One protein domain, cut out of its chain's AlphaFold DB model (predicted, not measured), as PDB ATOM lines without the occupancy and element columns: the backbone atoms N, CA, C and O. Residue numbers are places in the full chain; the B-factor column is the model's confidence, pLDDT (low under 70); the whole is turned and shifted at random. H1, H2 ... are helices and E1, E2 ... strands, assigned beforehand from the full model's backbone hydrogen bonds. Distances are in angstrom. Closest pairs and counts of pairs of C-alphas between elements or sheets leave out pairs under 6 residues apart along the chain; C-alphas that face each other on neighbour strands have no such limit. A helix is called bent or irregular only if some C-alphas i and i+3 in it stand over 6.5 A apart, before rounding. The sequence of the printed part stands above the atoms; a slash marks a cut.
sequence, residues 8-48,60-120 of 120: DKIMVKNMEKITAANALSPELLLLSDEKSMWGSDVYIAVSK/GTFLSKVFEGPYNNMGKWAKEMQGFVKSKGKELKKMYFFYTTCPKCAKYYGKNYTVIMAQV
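What this domain is: This is residues 8 to 48 and 60 to 120 of the 120 residues of an uncharacterized protein of uncultured archaeon (UniProt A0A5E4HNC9). A small three-stranded sheet, E3, E5 and E4, has H2 packed slantwise over one face, and the hairpin E1 and E2 meets its edge strand E4 through E1. H1 lies beyond E2, at the far end of the longest axis from H2, and H3 sits off one end of the sheet, on the turn from E4 to E5. The printed part has 102 residues with three named helices and five named strands, in the order H1 E1 E2 E3 H2 E4 H3 E5, a mixed class of helices and strands; both sheets are antiparallel. The whole is only just compact, close to loose, with a radius of gyration of the C-alphas of 14.8 A and spans of 44 by 33 by 27 A.

Where its parts are: H1 is residues 8 to 20, 18.5 A long, beginning at C-alpha 8 (13.846, 8.757, 8.109). E1 is residues 30 to 36, 18.0 A, and E2 residues 39 to 44, 16.2 A. After the cut come E3, residues 62 to 68, 19.4 A, and H2, residues 71 to 87, 24.5 A. H2 has a kink of 28 degrees near residue 78 and is irregular, with C-alphas 72 and 75 7.3 A apart. E4 is residues 94 to 99, 16.5 A, and H3 residues 103 to 109, 10.1 A. E5, residues 113 to 119, 19.4 A, ends at C-alpha 119 (36.281, 17.084, 19.984).

How they stand to each other: In the sheet E3 - E5 - E4, N 65 and O 116 are 3.0 A apart between E3 and E5, and N 98 and O 115 2.8 A between E4 and E5, both within hydrogen-bond range. H2 is on this sheet at a height of 9.1 A, making two layers, a helix on one face of a sheet. It lies over E3 and E5, and runs slantwise to the strands, at 37 degrees to E3 on the local plane. The closest C-alphas of H2 and E5, Met 81 and Ile 116, are 7.4 A apart. E3, H2 and E4 form a split strand-helix-strand unit, two strands running the same way with E5 between them, its crossover right-handed. The closest C-alphas of E1 and E4, Leu 31 and Phe 98, are 4.9 A apart. In the antiparallel hairpin E1 and E2, N 33 and O 41 are 2.9 A apart, within hydrogen-bond range. H1 and E2 are near each other, with 6 pairs of C-alphas within 10 A, while H1 and H2 are apart. H3 is not on the three-stranded sheet. Every O i to N i+4 pair is within hydrogen-bond range in H1 and H3; in H2 11 of 13 are.

The domain as a whole: The two C-alphas farthest apart, of Ala 20 and Ser 87, are 44.4 A apart. Residues 49 to 59 are not printed, and C-alphas 48 and 60 are 19.2 A apart across this cut. Of the links that are printed whole, none is long. The mean pLDDT of the printed part is 87.5; residues 35 to 39, 101 and 103 are under 70.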
ATOM      1  N   ASP A   8      14.471   8.256   9.337       79.25
ATOM      2  CA  ASP A   8      13.846   8.757   8.109       79.25
ATOM      3  C   ASP A   8      12.732   9.780   8.381       79.25
ATOM      4  O   ASP A   8      12.758  10.888   7.845       79.25
ATOM      5  N   LYS A   9      11.786   9.446   9.263       84.94
ATOM      6  CA  LYS A   9      10.667  10.328   9.624       84.94
ATOM      7  C   LYS A   9      11.144  11.582  10.352       84.94
ATOM      8  O   LYS A   9      10.627  12.671  10.102       84.94
ATOM      9  N   ILE A  10      12.127  11.440  11.243       85.44
ATOM     10  CA  ILE A  10      12.718  12.569  11.976       85.44
ATOM     11  C   ILE A  10      13.431  13.513  11.007       85.44
ATOM     12  O   ILE A  10      13.273  14.729  11.120       85.44
ATOM     13  N   MET A  11      14.164  12.974  10.032       86.50
ATOM     14  CA  MET A  11      14.833  13.778   9.012       86.50
ATOM     15  C   MET A  11      13.840  14.556   8.156       86.50
ATOM     16  O   MET A  11      13.996  15.765   8.028       86.50
ATOM     17  N   VAL A  12      12.790  13.908   7.636       89.38
ATOM     18  CA  VAL A  12      11.752  14.590   6.837       89.38
ATOM     19  C   VAL A  12      11.136  15.746   7.628       89.38
ATOM     20  O   VAL A  12      11.170  16.887   7.171       89.38
ATOM     21  N   LYS A  13      10.689  15.483   8.861       91.31
ATOM     22  CA  LYS A  13      10.076  16.497   9.730       91.31
ATOM     23  C   LYS A  13      10.992  17.698   9.990       91.31
ATOM     24  O   LYS A  13      10.528  18.836  10.026       91.31
ATOM     25  N   ASN A  14      12.284  17.468  10.232       91.44
ATOM     26  CA  ASN A  14      13.218  18.566  10.492       91.44
ATOM     27  C   ASN A  14      13.570  19.331   9.212       91.44
ATOM     28  O   ASN A  14      13.637  20.556   9.246       91.44
ATOM     29  N   MET A  15      13.717  18.645   8.077       91.06
ATOM     30  CA  MET A  15      13.961  19.296   6.788       91.06
ATOM     31  C   MET A  15      12.793  20.188   6.357       91.06
ATOM     32  O   MET A  15      13.033  21.282   5.847       91.06
ATOM     33  N   GLU A  16      11.546  19.786   6.614       94.06
ATOM     34  CA  GLU A  16      10.363  20.631   6.390       94.06
ATOM     35  C   GLU A  16      10.435  21.928   7.207       94.06
ATOM     36  O   GLU A  16      10.260  23.014   6.654       94.06
ATOM     37  N   LYS A  17      10.774  21.842   8.502       94.38
ATOM     38  CA  LYS A  17      10.944  23.022   9.368       94.38
ATOM     39  C   LYS A  17      12.062  23.948   8.889       94.38
ATOM     40  O   LYS A  17      11.869  25.159   8.818       94.38
ATOM     41  N   ILE A  18      13.223  23.384   8.551       94.44
ATOM     42  CA  ILE A  18      14.385  24.134   8.053       94.44
ATOM     43  C   ILE A  18      14.034  24.853   6.744       94.44
ATOM     44  O   ILE A  18      14.373  26.024   6.565       94.44
ATOM     45  N   THR A  19      13.320  24.168   5.850       93.50
ATOM     46  CA  THR A  19      12.883  24.724   4.564       93.50
ATOM     47  C   THR A  19      11.870  25.847   4.770       93.50
ATOM     48  O   THR A  19      12.064  26.934   4.234       93.50
ATOM     49  N   ALA A  20      10.849  25.646   5.610       95.56
ATOM     50  CA  ALA A  20       9.856  26.673   5.934       95.56
ATOM     51  C   ALA A  20      10.483  27.931   6.564       95.56
ATOM     52  O   ALA A  20      10.019  29.046   6.332       95.56
ATOM     53  N   ALA A  21      11.566  27.769   7.328       95.38
ATOM     54  CA  ALA A  21      12.317  28.877   7.907       95.38
ATOM     55  C   ALA A  21      13.288  29.556   6.918       95.38
ATOM     56  O   ALA A  21      13.889  30.573   7.268       95.38
ATOM     57  N   ASN A  22      13.467  29.038   5.696       94.88
ATOM     58  CA  ASN A  22      14.537  29.434   4.771       94.88
ATOM     59  C   ASN A  22      15.925  29.371   5.437       94.88
ATOM     60  O   ASN A  22      16.702  30.323   5.362       94.88
ATOM     61  N   ALA A  23      16.184  28.285   6.169       94.88
ATOM     62  CA  ALA A  23      17.377  28.090   6.995       94.88
ATOM     63  C   ALA A  23      18.283  26.956   6.489       94.88
ATOM     64  O   ALA A  23      19.143  26.469   7.223       94.88
ATOM     65  N   LEU A  24      18.097  26.514   5.240       91.62
ATOM     66  CA  LEU A  24      18.981  25.532   4.618       91.62
ATOM     67  C   LEU A  24      20.419  26.062   4.605       91.62
ATOM     68  O   LEU A  24      20.672  27.209   4.226       91.62
ATOM     69  N   SER A  25      21.349  25.223   5.054       89.06
ATOM     70  CA  SER A  25      22.781  25.492   4.975       89.06
ATOM     71  C   SER A  25      23.303  25.121   3.580       89.06
ATOM     72  O   SER A  25      22.899  24.080   3.054       89.06
ATOM     73  N   PRO A  26      24.209  25.917   2.976       84.38
ATOM     74  CA  PRO A  26      24.911  25.507   1.757       84.38
ATOM     75  C   PRO A  26      25.805  24.281   2.003       84.38
ATOM     76  O   PRO A  26      26.030  23.478   1.101       84.38
ATOM     77  N   GLU A  27      26.283  24.115   3.236       83.12
ATOM     78  CA  GLU A  27      27.048  22.956   3.673       83.12
ATOM     79  C   GLU A  27      26.105  21.938   4.315       83.12
ATOM     80  O   GLU A  27      25.583  22.149   5.416       83.12
ATOM     81  N   LEU A  28      25.879  20.824   3.617       76.94
ATOM     82  CA  LEU A  28      25.095  19.702   4.123       76.94
ATOM     83  C   LEU A  28      25.926  18.911   5.134       76.94
ATOM     84  O   LEU A  28      26.622  17.959   4.780       76.94
ATOM     85  N   LEU A  29      25.838  19.310   6.400       87.06
ATOM     86  CA  LEU A  29      26.458  18.602   7.511       87.06
ATOM     87  C   LEU A  29      25.382  18.014   8.425       87.06
ATOM     88  O   LEU A  29      24.491  18.719   8.903       87.06
ATOM     89  N   LEU A  30      25.496  16.711   8.678       88.69
ATOM     90  CA  LEU A  30      24.659  15.982   9.620       88.69
ATOM     91  C   LEU A  30      25.549  15.244  10.612       88.69
ATOM     92  O   LEU A  30      26.352  14.406  10.217       88.69
ATOM     93  N   LEU A  31      25.416  15.531  11.898       90.44
ATOM     94  CA  LEU A  31      26.201  14.872  12.936       90.44
ATOM     95  C   LEU A  31      25.298  13.964  13.759       90.44
ATOM     96  O   LEU A  31      24.228  14.382  14.186       90.44
ATOM     97  N   SER A  32      25.746  12.740  14.002       88.81
ATOM     98  CA  SER A  32      25.155  11.821  14.968       88.81
ATOM     99  C   SER A  32      26.052  11.746  16.198       88.81
ATOM    100  O   SER A  32      27.255  11.500  16.085       88.81
ATOM    101  N   ASP A  33      25.477  11.973  17.370       88.31
ATOM    102  CA  ASP A  33      26.090  11.693  18.665       88.31
ATOM    103  C   ASP A  33      25.486  10.394  19.201       88.31
ATOM    104  O   ASP A  33      24.365  10.368  19.715       88.31
ATOM    105  N   GLU A  34      26.218   9.297  19.017       75.75
ATOM    106  CA  GLU A  34      25.815   7.944  19.405       75.75
ATOM    107  C   GLU A  34      25.959   7.783  20.933       75.75
ATOM    108  O   GLU A  34      26.902   7.167  21.433       75.75
ATOM    109  N   LYS A  35      25.036   8.386  21.693       65.25
ATOM    110  CA  LYS A  35      25.070   8.430  23.165       65.25
ATOM    111  C   LYS A  35      24.884   7.062  23.830       65.25
ATOM    112  O   LYS A  35      25.348   6.867  24.951       65.25
ATOM    113  N   SER A  36      24.177   6.122  23.194       59.56
ATOM    114  CA  SER A  36      23.947   4.774  23.736       59.56
ATOM    115  C   SER A  36      23.445   3.782  22.677       59.56
ATOM    116  O   SER A  36      23.129   4.169  21.556       59.56
ATOM    117  N   MET A  37      23.278   2.510  23.065       54.91
ATOM    118  CA  MET A  37      22.624   1.480  22.234       54.91
ATOM    119  C   MET A  37      21.138   1.759  21.928       54.91
ATOM    120  O   MET A  37      20.539   1.045  21.131       54.91
ATOM    121  N   TRP A  38      20.526   2.751  22.586       55.62
ATOM    122  CA  TRP A  38      19.078   2.991  22.552       55.62
ATOM    123  C   TRP A  38      18.688   4.332  21.923       55.62
ATOM    124  O   TRP A  38      17.501   4.604  21.754       55.62
ATOM    125  N   GLY A  39      19.659   5.171  21.562       68.12
ATOM    126  CA  GLY A  39      19.372   6.471  20.974       68.12
ATOM    127  C   GLY A  39      20.619   7.268  20.625       68.12
ATOM    128  O   GLY A  39      21.673   7.121  21.250       68.12
ATOM    129  N   SER A  40      20.452   8.138  19.635       80.75
ATOM    130  CA  SER A  40      21.444   9.102  19.175       80.75
ATOM    131  C   SER A  40      20.801  10.478  19.066       80.75
ATOM    132  O   SER A  40      19.642  10.573  18.646       80.75
ATOM    133  N   ASP A  41      21.575  11.528  19.298       87.62
ATOM    134  CA  ASP A  41      21.158  12.866  18.880       87.62
ATOM    135  C   ASP A  41      21.629  13.137  17.459       87.62
ATOM    136  O   ASP A  41      22.769  12.832  17.106       87.62
ATOM    137  N   VAL A  42      20.754  13.735  16.655       88.44
ATOM    138  CA  VAL A  42      21.047  14.110  15.272       88.44
ATOM    139  C   VAL A  42      21.043  15.627  15.173       88.44
ATOM    140  O   VAL A  42      20.037  16.271  15.464       88.44
ATOM    141  N   TYR A  43      22.158  16.187  14.728       91.69
ATOM    142  CA  TYR A  43      22.336  17.614  14.505       91.69
ATOM    143  C   TYR A  43      22.374  17.868  13.002       91.69
ATOM    144  O   TYR A  43      23.122  17.211  12.280       91.69
ATOM    145  N   ILE A  44      21.573  18.821  12.535       92.38
ATOM    146  CA  ILE A  44      21.499  19.218  11.127       92.38
ATOM    147  C   ILE A  44      22.008  20.651  11.034       92.38
ATOM    148  O   ILE A  44      21.512  21.526  11.746       92.38
ATOM    149  N   ALA A  45      22.997  20.893  10.176       93.44
ATOM    150  CA  ALA A  45      23.500  22.238   9.953       93.44
ATOM    151  C   ALA A  45      22.435  23.127   9.301       93.44
ATOM    152  O   ALA A  45      21.782  22.750   8.325       93.44
ATOM    153  N   VAL A  46      22.296  24.334   9.839       94.88
ATOM    154  CA  VAL A  46      21.367  25.362   9.370       94.88
ATOM    155  C   VAL A  46      22.102  26.686   9.215       94.88
ATOM    156  O   VAL A  46      23.059  26.958   9.936       94.88
ATOM    157  N   SER A  47      21.649  27.523   8.285       95.00
ATOM    158  CA  SER A  47      22.236  28.849   8.042       95.00
ATOM    159  C   SER A  47      21.790  29.908   9.055       95.00
ATOM    160  O   SER A  47      22.427  30.951   9.176       95.00
ATOM    161  N   LYS A  48      20.699  29.649   9.787       94.44
ATOM    162  CA  LYS A  48      20.143  30.518  10.834       94.44
ATOM    163  C   LYS A  48      19.227  29.728  11.769       94.44
ATOM    164  O   LYS A  48      18.912  28.570  11.501       94.44
ATOM    165  N   GLY A  60      34.519  24.406  19.212       95.00
ATOM    166  CA  GLY A  60      35.737  23.845  19.791       95.00
ATOM    167  C   GLY A  60      36.729  23.389  18.728       95.00
ATOM    168  O   GLY A  60      36.616  23.738  17.554       95.00
ATOM    169  N   THR A  61      37.714  22.605  19.155       97.06
ATOM    170  CA  THR A  61      38.715  22.019  18.266       97.06
ATOM    171  C   THR A  61      38.343  20.579  17.960       97.06
ATOM    172  O   THR A  61      38.081  19.793  18.870       97.06
ATOM    173  N   PHE A  62      38.350  20.233  16.675       96.88
ATOM    174  CA  PHE A  62      37.992  18.903  16.206       96.88
ATOM    175  C   PHE A  62      39.145  18.276  15.431       96.88
ATOM    176  O   PHE A  62      39.710  18.888  14.527       96.88
ATOM    177  N   LEU A  63      39.463  17.030  15.761       97.38
ATOM    178  CA  LEU A  63      40.234  16.149  14.896       97.38
ATOM    179  C   LEU A  63      39.252  15.364  14.028       97.38
ATOM    180  O   LEU A  63      38.350  14.720  14.553       97.38
ATOM    181  N   SER A  64      39.425  15.393  12.710       95.31
ATOM    182  CA  SER A  64      38.580  14.647  11.771       95.31
ATOM    183  C   SER A  64      39.340  13.488  11.139       95.31
ATOM    184  O   SER A  64      40.496  13.651  10.742       95.31
ATOM    185  N   LYS A  65      38.682  12.338  10.978       95.25
ATOM    186  CA  LYS A  65      39.212  11.207  10.206       95.25
ATOM    187  C   LYS A  65      38.111  10.539   9.385       95.25
ATOM    188  O   LYS A  65      36.992  10.370   9.866       95.25
ATOM    189  N   VAL A  66      38.440  10.171   8.147       94.12
ATOM    190  CA  VAL A  66      37.541   9.458   7.230       94.12
ATOM    191  C   VAL A  66      37.741   7.957   7.391       94.12
ATOM    192  O   VAL A  66      38.872   7.472   7.420       94.12
ATOM    193  N   PHE A  67      36.633   7.232   7.462       91.81
ATOM    194  CA  PHE A  67      36.571   5.780   7.509       91.81
ATOM    195  C   PHE A  67      35.705   5.274   6.363       91.81
ATOM    196  O   PHE A  67      34.711   5.906   6.006       91.81
ATOM    197  N   GLU A  68      36.066   4.122   5.811       89.50
ATOM    198  CA  GLU A  68      35.304   3.466   4.754       89.50
ATOM    199  C   GLU A  68      34.929   2.045   5.176       89.50
ATOM    200  O   GLU A  68      35.726   1.321   5.786       89.50
ATOM    201  N   GLY A  69      33.698   1.644   4.858       85.69
ATOM    202  CA  GLY A  69      33.250   0.263   4.981       85.69
ATOM    203  C   GLY A  69      31.836   0.103   5.546       85.69
ATOM    204  O   GLY A  69      31.068   1.063   5.663       85.69
ATOM    205  N   PRO A  70      31.451  -1.135   5.889       81.25
ATOM    206  CA  PRO A  70      30.125  -1.417   6.422       81.25
ATOM    207  C   PRO A  70      29.926  -0.810   7.821       81.25
ATOM    208  O   PRO A  70      30.830  -0.812   8.651       81.25
ATOM    209  N   TYR A  71      28.705  -0.347   8.119       76.88
ATOM    210  CA  TYR A  71      28.355   0.283   9.407       76.88
ATOM    211  C   TYR A  71      28.572  -0.606  10.644       76.88
ATOM    212  O   TYR A  71      28.581  -0.109  11.765       76.88
ATOM    213  N   ASN A  72      28.734  -1.923  10.482       80.50
ATOM    214  CA  ASN A  72      29.102  -2.814  11.589       80.50
ATOM    215  C   ASN A  72      30.539  -2.571  12.101       80.50
ATOM    216  O   ASN A  72      30.843  -2.952  13.227       80.50
ATOM    217  N   ASN A  73      31.392  -1.881  11.334       87.56
ATOM    218  CA  ASN A  73      32.741  -1.494  11.748       87.56
ATOM    219  C   ASN A  73      32.777  -0.255  12.657       87.56
ATOM    220  O   ASN A  73      33.854   0.137  13.097       87.56
ATOM    221  N   MET A  74      31.632   0.347  12.989       84.25
ATOM    222  CA  MET A  74      31.557   1.576  13.789       84.25
ATOM    223  C   MET A  74      32.333   1.490  15.111       84.25
ATOM    224  O   MET A  74      33.100   2.393  15.437       84.25
ATOM    225  N   GLY A  75      32.227   0.368  15.832       87.75
ATOM    226  CA  GLY A  75      32.995   0.153  17.063       87.75
ATOM    227  C   GLY A  75      34.512   0.080  16.834       87.75
ATOM    228  O   GLY A  75      35.287   0.544  17.672       87.75
ATOM    229  N   LYS A  76      34.954  -0.456  15.686       92.44
ATOM    230  CA  LYS A  76      36.371  -0.468  15.287       92.44
ATOM    231  C   LYS A  76      36.852   0.950  14.986       92.44
ATOM    232  O   LYS A  76      37.899   1.346  15.486       92.44
ATOM    233  N   TRP A  77      36.074   1.719  14.228       93.50
ATOM    234  CA  TRP A  77      36.411   3.099  13.876       93.50
ATOM    235  C   TRP A  77      36.471   4.014  15.100       93.50
ATOM    236  O   TRP A  77      37.400   4.804  15.216       93.50
ATOM    237  N   ALA A  78      35.558   3.852  16.063       91.88
ATOM    238  CA  ALA A  78      35.592   4.598  17.321       91.88
ATOM    239  C   ALA A  78      36.882   4.325  18.121       91.88
ATOM    240  O   ALA A  78      37.533   5.260  18.588       91.88
ATOM    241  N   LYS A  79      37.303   3.055  18.230       94.81
ATOM    242  CA  LYS A  79      38.577   2.686  18.877       94.81
ATOM    243  C   LYS A  79      39.786   3.247  18.126       94.81
ATOM    244  O   LYS A  79      40.722   3.745  18.747       94.81
ATOM    245  N   GLU A  80      39.764   3.192  16.798       96.56
ATOM    246  CA  GLU A  80      40.828   3.758  15.969       96.56
ATOM    247  C   GLU A  80      40.915   5.282  16.127       96.56
ATOM    248  O   GLU A  80      42.012   5.827  16.257       96.56
ATOM    249  N   MET A  81      39.772   5.970  16.199       96.62
ATOM    250  CA  MET A  81      39.714   7.408  16.441       96.62
ATOM    251  C   MET A  81      40.254   7.772  17.828       96.62
ATOM    252  O   MET A  81      41.032   8.713  17.947       96.62
ATOM    253  N   GLN A  82      39.926   6.999  18.869       96.12
ATOM    254  CA  GLN A  82      40.515   7.172  20.204       96.12
ATOM    255  C   GLN A  82      42.044   7.043  20.175       96.12
ATOM    256  O   GLN A  82      42.747   7.864  20.764       96.12
ATOM    257  N   GLY A  83      42.566   6.035  19.470       97.50
ATOM    258  CA  GLY A  83      44.007   5.860  19.276       97.50
ATOM    259  C   GLY A  83      44.643   7.027  18.519       97.50
ATOM    260  O   GLY A  83      45.710   7.501  18.901       97.50
ATOM    261  N   PHE A  84      43.967   7.536  17.487       97.81
ATOM    262  CA  PHE A  84      44.413   8.696  16.718       97.81
ATOM    263  C   PHE A  84      44.456   9.979  17.559       97.81
ATOM    264  O   PHE A  84      45.435  10.713  17.502       97.81
ATOM    265  N   VAL A  85      43.439  10.235  18.381       98.00
ATOM    266  CA  VAL A  85      43.416  11.389  19.293       98.00
ATOM    267  C   VAL A  85      44.575  11.308  20.294       98.00
ATOM    268  O   VAL A  85      45.326  12.272  20.451       98.00
ATOM    269  N   LYS A  86      44.794  10.127  20.893       97.50
ATOM    270  CA  LYS A  86      45.915   9.887  21.815       97.50
ATOM    271  C   LYS A  86      47.278  10.058  21.144       97.50
ATOM    272  O   LYS A  86      48.163  10.669  21.736       97.50
ATOM    273  N   SER A  87      47.457   9.584  19.908       97.69
ATOM    274  CA  SER A  87      48.727   9.743  19.180       97.69
ATOM    275  C   SER A  87      49.040  11.195  18.805       97.69
ATOM    276  O   SER A  87      50.185  11.520  18.499       97.69
ATOM    277  N   LYS A  88      48.046  12.090  18.873       97.38
ATOM    278  CA  LYS A  88      48.213  13.545  18.755       97.38
ATOM    279  C   LYS A  88      48.439  14.251  20.096       97.38
ATOM    280  O   LYS A  88      48.486  15.479  20.117       97.38
ATOM    281  N   GLY A  89      48.572  13.511  21.199       97.12
ATOM    282  CA  GLY A  89      48.748  14.083  22.537       97.12
ATOM    283  C   GLY A  89      47.525  14.874  23.010       97.12
ATOM    284  O   GLY A  89      47.668  15.871  23.714       97.12
ATOM    285  N   LYS A  90      46.328  14.483  22.560       97.62
ATOM    286  CA  LYS A  90      45.057  15.117  22.918       97.62
ATOM    287  C   LYS A  90      44.183  14.155  23.717       97.62
ATOM    288  O   LYS A  90      44.338  12.937  23.628       97.62
ATOM    289  N   GLU A  91      43.248  14.715  24.472       96.25
ATOM    290  CA  GLU A  91      42.222  13.965  25.190       96.25
ATOM    291  C   GLU A  91      40.910  14.015  24.408       96.25
ATOM    292  O   GLU A  91      40.523  15.059  23.891       96.25
ATOM    293  N   LEU A  92      40.236  12.874  24.288       95.38
ATOM    294  CA  LEU A  92      38.958  12.803  23.596       95.38
ATOM    295  C   LEU A  92      37.832  13.238  24.536       95.38
ATOM    296  O   LEU A  92      37.568  12.551  25.518       95.38
ATOM    297  N   LYS A  93      37.114  14.308  24.182       94.19
ATOM    298  CA  LYS A  93      35.927  14.774  24.919       94.19
ATOM    299  C   LYS A  93      34.643  14.159  24.380       94.19
ATOM    300  O   LYS A  93      33.818  13.659  25.137       94.19
ATOM    301  N   LYS A  94      34.467  14.209  23.057       92.81
ATOM    302  CA  LYS A  94      33.234  13.789  22.381       92.81
ATOM    303  C   LYS A  94      33.505  13.349  20.947       92.81
ATOM    304  O   LYS A  94      34.426  13.864  20.317       92.81
ATOM    305  N   MET A  95      32.717  12.409  20.426       93.31
ATOM    306  CA  MET A  95      32.777  11.982  19.025       93.31
ATOM    307  C   MET A  95      31.448  12.243  18.334       93.31
ATOM    308  O   MET A  95      30.400  11.847  18.830       93.31
ATOM    309  N   TYR A  96      31.525  12.859  17.163       93.31
ATOM    310  CA  TYR A  96      30.407  13.022  16.252       93.31
ATOM    311  C   TYR A  96      30.652  12.189  15.000       93.31
ATOM    312  O   TYR A  96      31.764  12.166  14.469       93.31
ATOM    313  N   PHE A  97      29.609  11.527  14.518       90.75
ATOM    314  CA  PHE A  97      29.641  10.702  13.319       90.75
ATOM    315  C   PHE A  97      28.889  11.413  12.205       90.75
ATOM    316  O   PHE A  97      27.700  11.693  12.328       90.75
ATOM    317  N   PHE A  98      29.577  11.690  11.106       89.25
ATOM    318  CA  PHE A  98      28.968  12.212   9.895       89.25
ATOM    319  C   PHE A  98      28.847  11.100   8.862       89.25
ATOM    320  O   PHE A  98      29.837  10.634   8.288       89.25
ATOM    321  N   TYR A  99      27.607  10.686   8.626       80.31
ATOM    322  CA  TYR A  99      27.261   9.750   7.569       80.31
ATOM    323  C   TYR A  99      27.023  10.526   6.276       80.31
ATOM    324  O   TYR A  99      26.039  11.251   6.151       80.31
ATOM    325  N   THR A 100      27.921  10.372   5.303       76.88
ATOM    326  CA  THR A 100      27.831  11.109   4.029       76.88
ATOM    327  C   THR A 100      26.779  10.533   3.085       76.88
ATOM    328  O   THR A 100      26.407  11.170   2.103       76.88
ATOM    329  N   THR A 101      26.286   9.320   3.363       69.81
ATOM    330  CA  THR A 101      25.314   8.625   2.518       69.81
ATOM    331  C   THR A 101      24.208   7.977   3.341       69.81
ATOM    332  O   THR A 101      24.422   7.461   4.437       69.81
ATOM    333  N   CYS A 102      22.996   7.956   2.784       70.12
ATOM    334  CA  CYS A 102      21.893   7.206   3.367       70.12
ATOM    335  C   CYS A 102      22.141   5.681   3.261       70.12
ATOM    336  O   CYS A 102      22.839   5.238   2.351       70.12
ATOM    337  N   PRO A 103      21.529   4.824   4.096       67.69
ATOM    338  CA  PRO A 103      21.744   3.371   4.044       67.69
ATOM    339  C   PRO A 103      21.404   2.732   2.690       67.69
ATOM    340  O   PRO A 103      22.084   1.809   2.245       67.69
ATOM    341  N   LYS A 104      20.356   3.223   2.014       70.38
ATOM    342  CA  LYS A 104      19.997   2.791   0.651       70.38
ATOM    343  C   LYS A 104      21.041   3.249  -0.372       70.38
ATOM    344  O   LYS A 104      21.413   2.478  -1.246       70.38
ATOM    345  N   CYS A 105      21.547   4.468  -0.206       71.44
ATOM    346  CA  CYS A 105      22.588   5.074  -1.023       71.44
ATOM    347  C   CYS A 105      23.894   4.273  -0.894       71.44
ATOM    348  O   CYS A 105      24.451   3.846  -1.896       71.44
ATOM    349  N   ALA A 106      24.318   3.961   0.332       73.06
ATOM    350  CA  ALA A 106      25.482   3.121   0.609       73.06
ATOM    351  C   ALA A 106      25.375   1.736  -0.058       73.06
ATOM    352  O   ALA A 106      26.352   1.245  -0.618       73.06
ATOM    353  N   LYS A 107      24.184   1.115  -0.045       73.75
ATOM    354  CA  LYS A 107      23.938  -0.158  -0.748       73.75
ATOM    355  C   LYS A 107      24.021  -0.020  -2.268       73.75
ATOM    356  O   LYS A 107      24.544  -0.916  -2.915       73.75
ATOM    357  N   TYR A 108      23.502   1.075  -2.819       79.62
ATOM    358  CA  TYR A 108      23.510   1.334  -4.258       79.62
ATOM    359  C   TYR A 108      24.920   1.642  -4.784       79.62
ATOM    360  O   TYR A 108      25.350   1.053  -5.769       79.62
ATOM    361  N   TYR A 109      25.661   2.527  -4.111       76.31
ATOM    362  CA  TYR A 109      26.992   2.964  -4.544       76.31
ATOM    363  C   TYR A 109      28.118   2.001  -4.144       76.31
ATOM    364  O   TYR A 109      29.248   2.162  -4.600       76.31
ATOM    365  N   GLY A 110      27.853   1.034  -3.257       71.00
ATOM    366  CA  GLY A 110      28.829   0.043  -2.785       71.00
ATOM    367  C   GLY A 110      29.967   0.614  -1.926       71.00
ATOM    368  O   GLY A 110      30.763  -0.147  -1.383       71.00
ATOM    369  N   LYS A 111      30.031   1.940  -1.774       71.44
ATOM    370  CA  LYS A 111      30.985   2.666  -0.936       71.44
ATOM    371  C   LYS A 111      30.241   3.440   0.133       71.44
ATOM    372  O   LYS A 111      29.188   4.024  -0.121       71.44
ATOM    373  N   ASN A 112      30.803   3.445   1.332       76.75
ATOM    374  CA  ASN A 112      30.227   4.129   2.475       76.75
ATOM    375  C   ASN A 112      31.332   4.816   3.262       76.75
ATOM    376  O   ASN A 112      32.142   4.142   3.899       76.75
ATOM    377  N   TYR A 113      31.338   6.144   3.211       86.19
ATOM    378  CA  TYR A 113      32.279   6.959   3.959       86.19
ATOM    379  C   TYR A 113      31.603   7.489   5.218       86.19
ATOM    380  O   TYR A 113      30.518   8.067   5.172       86.19
ATOM    381  N   THR A 114      32.260   7.302   6.353       88.50
ATOM    382  CA  THR A 114      31.873   7.903   7.626       88.50
ATOM    383  C   THR A 114      33.014   8.788   8.088       88.50
ATOM    384  O   THR A 114      34.153   8.335   8.186       88.50
ATOM    385  N   VAL A 115      32.724  10.054   8.369       92.38
ATOM    386  CA  VAL A 115      33.707  10.966   8.959       92.38
ATOM    387  C   VAL A 115      33.449  11.019  10.455       92.38
ATOM    388  O   VAL A 115      32.335  11.323  10.872       92.38
ATOM    389  N   ILE A 116      34.456  10.715  11.271       94.00
ATOM    390  CA  ILE A 116      34.364  10.908  12.721       94.00
ATOM    391  C   ILE A 116      35.074  12.211  13.070       94.00
ATOM    392  O   ILE A 116      36.240  12.400  12.716       94.00
ATOM    393  N   MET A 117      34.365  13.094  13.770       95.44
ATOM    394  CA  MET A 117      34.890  14.340  14.321       95.44
ATOM    395  C   MET A 117      35.030  14.180  15.835       95.44
ATOM    396  O   MET A 117      34.041  14.090  16.559       95.44
ATOM    397  N   ALA A 118      36.268  14.117  16.312       96.19
ATOM    398  CA  ALA A 118      36.605  14.037  17.725       96.19
ATOM    399  C   ALA A 118      36.863  15.437  18.278       96.19
ATOM    400  O   ALA A 118      37.826  16.088  17.876       96.19
ATOM    401  N   GLN A 119      36.032  15.877  19.213       96.62
ATOM    402  CA  GLN A 119      36.281  17.084  19.984       96.62
ATOM    403  C   GLN A 119      37.401  16.822  20.997       96.62
ATOM    404  O   GLN A 119      37.356  15.819  21.720       96.62
ATOM    405  N   VAL A 120      38.377  17.728  21.044       96.19
ATOM    406  CA  VAL A 120      39.553  17.668  21.930       96.19
ATOM    407  C   VAL A 120      39.703  18.906  22.801       96.19
ATOM    408  O   VAL A 120      38.980  19.909  22.602       96.19
TER     409      VAL A 120